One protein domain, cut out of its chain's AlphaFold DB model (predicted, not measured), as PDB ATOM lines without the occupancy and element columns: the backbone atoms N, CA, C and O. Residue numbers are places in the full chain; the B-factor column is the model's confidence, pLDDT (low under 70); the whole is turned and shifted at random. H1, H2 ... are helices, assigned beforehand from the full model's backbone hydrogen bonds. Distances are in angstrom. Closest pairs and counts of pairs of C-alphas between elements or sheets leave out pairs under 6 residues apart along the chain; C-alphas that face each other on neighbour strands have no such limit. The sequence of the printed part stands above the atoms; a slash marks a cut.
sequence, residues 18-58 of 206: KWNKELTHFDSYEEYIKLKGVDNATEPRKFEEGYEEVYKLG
ATOM      1  N   LYS A  18     223.418 292.429 409.579       89.31
ATOM      2  CA  LYS A  18     223.396 293.164 408.313       89.31
ATOM      3  C   LYS A  18     224.007 294.539 408.509       89.31
ATOM      4  O   LYS A  18     223.510 295.319 409.321       89.31
ATOM      5  N   TRP A  19     225.050 294.832 407.743       92.56
ATOM      6  CA  TRP A  19     225.670 296.151 407.711       92.56
ATOM      7  C   TRP A  19     224.664 297.226 407.277       92.56
ATOM      8  O   TRP A  19     223.897 297.040 406.326       92.56
ATOM      9  N   ASN A  20     224.650 298.350 407.986       91.81
ATOM     10  CA  ASN A  20     223.745 299.461 407.739       91.81
ATOM     11  C   ASN A  20     224.418 300.522 406.857       91.81
ATOM     12  O   ASN A  20     224.884 301.557 407.336       91.81
ATOM     13  N   LYS A  21     224.459 300.262 405.546       92.75
ATOM     14  CA  LYS A  21     225.006 301.199 404.550       92.75
ATOM     15  C   LYS A  21     224.321 302.571 404.578       92.75
ATOM     16  O   LYS A  21     224.975 303.584 404.359       92.75
ATOM     17  N   GLU A  22     223.017 302.619 404.844       90.38
ATOM     18  CA  GLU A  22     222.255 303.877 404.858       90.38
ATOM     19  C   GLU A  22     222.727 304.818 405.968       90.38
ATOM     20  O   GLU A  22     222.813 306.025 405.752       90.38
ATOM     21  N   LEU A  23     223.071 304.259 407.131       89.25
ATOM     22  CA  LEU A  23     223.567 305.018 408.275       89.25
ATOM     23  C   LEU A  23     225.060 305.340 408.175       89.25
ATOM     24  O   LEU A  23     225.488 306.420 408.567       89.25
ATOM     25  N   THR A  24     225.859 304.377 407.721       89.94
ATOM     26  CA  THR A  24     227.326 304.477 407.764       89.94
ATOM     27  C   THR A  24     227.917 305.125 406.520       89.94
ATOM     28  O   THR A  24     229.031 305.630 406.579       89.94
ATOM     29  N   HIS A  25     227.173 305.118 405.412       91.88
ATOM     30  CA  HIS A  25     227.611 305.544 404.083       91.88
ATOM     31  C   HIS A  25     228.769 304.724 403.482       91.88
ATOM     32  O   HIS A  25     229.319 305.130 402.461       91.88
ATOM     33  N   PHE A  26     229.087 303.557 404.056       93.12
ATOM     34  CA  PHE A  26     230.069 302.600 403.529       93.12
ATOM     35  C   PHE A  26     229.384 301.341 403.006       93.12
ATOM     36  O   PHE A  26     228.355 300.923 403.548       93.12
ATOM     37  N   ASP A  27     229.953 300.714 401.979       94.31
ATOM     38  CA  ASP A  27     229.397 299.496 401.385       94.31
ATOM     39  C   ASP A  27     229.527 298.290 402.318       94.31
ATOM     40  O   ASP A  27     228.658 297.413 402.314       94.31
ATOM     41  N   SER A  28     230.566 298.266 403.154       93.81
ATOM     42  CA  SER A  28     230.786 297.208 404.136       93.81
ATOM     43  C   SER A  28     231.528 297.695 405.382       93.81
ATOM     44  O   SER A  28     232.049 298.813 405.437       93.81
ATOM     45  N   TYR A  29     231.595 296.823 406.391       92.44
ATOM     46  CA  TYR A  29     232.402 297.054 407.586       92.44
ATOM     47  C   TYR A  29     233.899 297.146 407.253       92.44
ATOM     48  O   TYR A  29     234.598 298.005 407.787       92.44
ATOM     49  N   GLU A  30     234.383 296.313 406.330       93.31
ATOM     50  CA  GLU A  30     235.774 296.303 405.873       93.31
ATOM     51  C   GLU A  30     236.186 297.643 405.261       93.31
ATOM     52  O   GLU A  30     237.292 298.123 405.505       93.31
ATOM     53  N   GLU A  31     235.303 298.276 404.488       93.81
ATOM     54  CA  GLU A  31     235.568 299.606 403.940       93.81
ATOM     55  C   GLU A  31     235.642 300.662 405.053       93.81
ATOM     56  O   GLU A  31     236.583 301.458 405.106       93.81
ATOM     57  N   TYR A  32     234.684 300.625 405.981       93.06
ATOM     58  CA  TYR A  32     234.623 301.538 407.120       93.06
ATOM     59  C   TYR A  32     235.876 301.464 408.003       93.06
ATOM     60  O   TYR A  32     236.467 302.493 408.342       93.06
ATOM     61  N   ILE A  33     236.307 300.256 408.367       93.75
ATOM     62  CA  ILE A  33     237.446 300.056 409.270       93.75
ATOM     63  C   ILE A  33     238.783 300.357 408.574       93.75
ATOM     64  O   ILE A  33     239.694 300.907 409.196       93.75
ATOM     65  N   LYS A  34     238.872 300.140 407.254       94.19
ATOM     66  CA  LYS A  34     240.046 300.517 406.453       94.19
ATOM     67  C   LYS A  34     240.300 302.021 406.454       94.19
ATOM     68  O   LYS A  34     241.453 302.445 406.515       94.19
ATOM     69  N   LEU A  35     239.252 302.842 406.454       92.56
ATOM     70  CA  LEU A  35     239.390 304.302 406.561       92.56
ATOM     71  C   LEU A  35     239.874 304.768 407.936       92.56
ATOM     72  O   LEU A  35     240.421 305.863 408.051       92.56
ATOM     73  N   LYS A  36     239.738 303.923 408.960       90.75
ATOM     74  CA  LYS A  36     240.351 304.122 410.277       90.75
ATOM     75  C   LYS A  36     241.806 303.645 410.340       90.75
ATOM     76  O   LYS A  36     242.419 303.708 411.402       90.75
ATOM     77  N   GLY A  37     242.369 303.208 409.212       94.00
ATOM     78  CA  GLY A  37     243.762 302.781 409.100       94.00
ATOM     79  C   GLY A  37     244.018 301.347 409.553       94.00
ATOM     80  O   GLY A  37     245.159 301.031 409.867       94.00
ATOM     81  N   VAL A  38     242.989 300.497 409.603       94.62
ATOM     82  CA  VAL A  38     243.099 299.092 410.021       94.62
ATOM     83  C   VAL A  38     242.762 298.175 408.845       94.62
ATOM     84  O   VAL A  38     241.693 298.290 408.252       94.62
ATOM     85  N   ASP A  39     243.660 297.247 408.515       91.00
ATOM     86  CA  ASP A  39     243.472 296.263 407.442       91.00
ATOM     87  C   ASP A  39     243.459 294.839 408.016       91.00
ATOM     88  O   ASP A  39     244.374 294.445 408.741       91.00
ATOM     89  N   ASN A  40     242.430 294.057 407.680       92.12
ATOM     90  CA  ASN A  40     242.267 292.686 408.171       92.12
ATOM     91  C   ASN A  40     243.448 291.774 407.801       92.12
ATOM     92  O   ASN A  40     243.833 290.898 408.572       92.12
ATOM     93  N   ALA A  41     244.041 291.971 406.620       89.25
ATOM     94  CA  ALA A  41     245.109 291.106 406.131       89.25
ATOM     95  C   ALA A  41     246.413 291.269 406.927       89.25
ATOM     96  O   ALA A  41     247.216 290.339 406.983       89.25
ATOM     97  N   THR A  42     246.636 292.443 407.523       91.75
ATOM     98  CA  THR A  42     247.868 292.762 408.262       91.75
ATOM     99  C   THR A  42     247.658 292.876 409.765       91.75
ATOM    100  O   THR A  42     248.593 292.636 410.523       91.75
ATOM    101  N   GLU A  43     246.456 293.246 410.209       93.62
ATOM    102  CA  GLU A  43     246.128 293.503 411.614       93.62
ATOM    103  C   GLU A  43     244.777 292.865 412.002       93.62
ATOM    104  O   GLU A  43     243.858 293.569 412.430       93.62
ATOM    105  N   PRO A  44     244.633 291.529 411.889       94.38
ATOM    106  CA  PRO A  44     243.354 290.840 412.075       94.38
ATOM    107  C   PRO A  44     242.751 291.066 413.465       94.38
ATOM    108  O   PRO A  44     241.544 291.239 413.589       94.38
ATOM    109  N   ARG A  45     243.570 291.143 414.523       95.12
ATOM    110  CA  ARG A  45     243.067 291.457 415.870       95.12
ATOM    111  C   ARG A  45     242.462 292.854 415.944       95.12
ATOM    112  O   ARG A  45     241.346 292.986 416.426       95.12
ATOM    113  N   LYS A  46     243.156 293.881 415.439       95.06
ATOM    114  CA  LYS A  46     242.624 295.256 415.435       95.06
ATOM    115  C   LYS A  46     241.370 295.371 414.577       95.06
ATOM    116  O   LYS A  46     240.465 296.136 414.902       95.06
ATOM    117  N   PHE A  47     241.317 294.615 413.480       95.06
ATOM    118  CA  PHE A  47     240.121 294.509 412.657       95.06
ATOM    119  C   PHE A  47     238.940 293.953 413.461       95.06
ATOM    120  O   PHE A  47     237.847 294.508 413.380       95.06
ATOM    121  N   GLU A  48     239.150 292.919 414.280       94.94
ATOM    122  CA  GLU A  48     238.106 292.387 415.162       94.94
ATOM    123  C   GLU A  48     237.768 293.330 416.336       94.94
ATOM    124  O   GLU A  48     236.600 293.494 416.677       94.94
ATOM    125  N   GLU A  49     238.752 294.015 416.929       94.88
ATOM    126  CA  GLU A  49     238.533 295.025 417.983       94.88
ATOM    127  C   GLU A  49     237.653 296.185 417.495       94.88
ATOM    128  O   GLU A  49     236.844 296.725 418.251       94.88
ATOM    129  N   GLY A  50     237.740 296.529 416.207       92.44
ATOM    130  CA  GLY A  50     236.900 297.552 415.590       92.44
ATOM    131  C   GLY A  50     235.394 297.274 415.689       92.44
ATOM    132  O   GLY A  50     234.605 298.222 415.657       92.44
ATOM    133  N   TYR A  51     234.975 296.015 415.877       91.56
ATOM    134  CA  TYR A  51     233.564 295.674 416.058       91.56
ATOM    135  C   TYR A  51     232.991 296.181 417.385       91.56
ATOM    136  O   TYR A  51     231.777 296.379 417.466       91.56
ATOM    137  N   GLU A  52     233.816 296.433 418.408       92.12
ATOM    138  CA  GLU A  52     233.357 296.946 419.705       92.12
ATOM    139  C   GLU A  52     232.563 298.239 419.529       92.12
ATOM    140  O   GLU A  52     231.426 298.358 419.988       92.12
ATOM    141  N   GLU A  53     233.150 299.201 418.816       88.25
ATOM    142  CA  GLU A  53     232.523 300.490 418.545       88.25
ATOM    143  C   GLU A  53     231.223 300.302 417.760       88.25
ATOM    144  O   GLU A  53     230.199 300.904 418.078       88.25
ATOM    145  N   VAL A  54     231.239 299.419 416.765       86.81
ATOM    146  CA  VAL A  54     230.101 299.187 415.874       86.81
ATOM    147  C   VAL A  54     228.917 298.567 416.620       86.81
ATOM    148  O   VAL A  54     227.770 298.974 416.402       86.81
ATOM    149  N   TYR A  55     229.172 297.636 417.542       85.75
ATOM    150  CA  TYR A  55     228.136 297.069 418.404       85.75
ATOM    151  C   TYR A  55     227.680 298.053 419.486       85.75
ATOM    152  O   TYR A  55     226.475 298.158 419.727       85.75
ATOM    153  N   LYS A  56     228.585 298.834 420.090       81.31
ATOM    154  CA  LYS A  56     228.241 299.810 421.142       81.31
ATOM    155  C   LYS A  56     227.472 301.026 420.627       81.31
ATOM    156  O   LYS A  56     226.566 301.499 421.310       81.31
ATOM    157  N   LEU A  57     227.771 301.515 419.422       76.75
ATOM    158  CA  LEU A  57     227.018 302.605 418.776       76.75
ATOM    159  C   LEU A  57     225.626 302.161 418.297       76.75
ATOM    160  O   LEU A  57     224.794 302.989 417.922       76.75
ATOM    161  N   GLY A  58     225.354 300.855 418.329       67.31
ATOM    162  CA  GLY A  58     224.004 300.307 418.394       67.31
ATOM    163  C   GLY A  58     223.194 300.304 417.099       67.31
ATOM    164  O   GLY A  58     222.064 299.824 417.136       67.31
TER     165      GLY A  58
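This is residues 18 to 58 of the 206 residues of an uncharacterized protein of Candidatus Magasanikbacteria bacterium RIFOXYC2_FULL_42_28 (UniProt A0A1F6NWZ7). The printed part folds back on itself as a U of four short helices: H1 and H2 make one limb, residues 36 to 43 make the bend, and H3 and H4, one after the other, make the second limb, which runs back over the first. The limbs come closest between H2 and H3, near the bend, while H4 stays apart from both helices of the first limb. The printed part has 41 residues with four named helices in the order H1, H2, H3, H4 and no named strand; the class is all helix. It is compact, with a radius of gyration of the C-alphas of 10.0 A, and its C-alphas span 28 by 19 by 16 A along the three main axes.

H1, residues 21 to 24, and H2, residues 29 to 35, are close but not clearly touching; their closest C-alphas are those of Thr 24 and Tyr 32, 7.9 A apart. A tight link of 4 residues joins them. A short link of 8 residues leads from H2 to H3, residues 44 to 49. H2 and H3 are close but not clearly touching, with the C-alphas of Ile 33 and Phe 47 the closest, 7.0 A apart. Their lines are about perpendicular, at 82 degrees. A tight link of 1 residue leads from H3 to H4, residues 51 to 56, and these two meet only through their link. H1 is apart from H3 and from H4, and H2 is apart from H4. In H2, H3 and H4 every pair of O of residue i and N of residue i+4 is within hydrogen-bond range; H1 is too short for such a pair, and its 1 pair of O of residue i and N of residue i+3 is not within range.

H1 begins at C-alpha 21, at (225.006, 301.199, 404.550), and measures 5.1 A from first to last C-alpha. H2, the longest helix by residues, runs from Tyr 29 to Leu 35 and measures 10.1 A. In the link after it, C-alpha 42 is at (247.868, 292.762, 408.262). H3, from Pro 44 to Glu 49, measures 8.7 A. H4, from Tyr 51 to Lys 56, measures 8.4 A and ends at C-alpha 56, at (228.241, 299.810, 421.142).

The two C-alphas farthest apart are those of Glu 22 and Thr 42, at 28.1 A, while those of Lys 18 and Gly 58, the first and last printed, are 12.4 A apart. The printed part has no cut and no long link. The mean pLDDT of the printed part is 91.0, and one printed residue, Gly 58, is under 70.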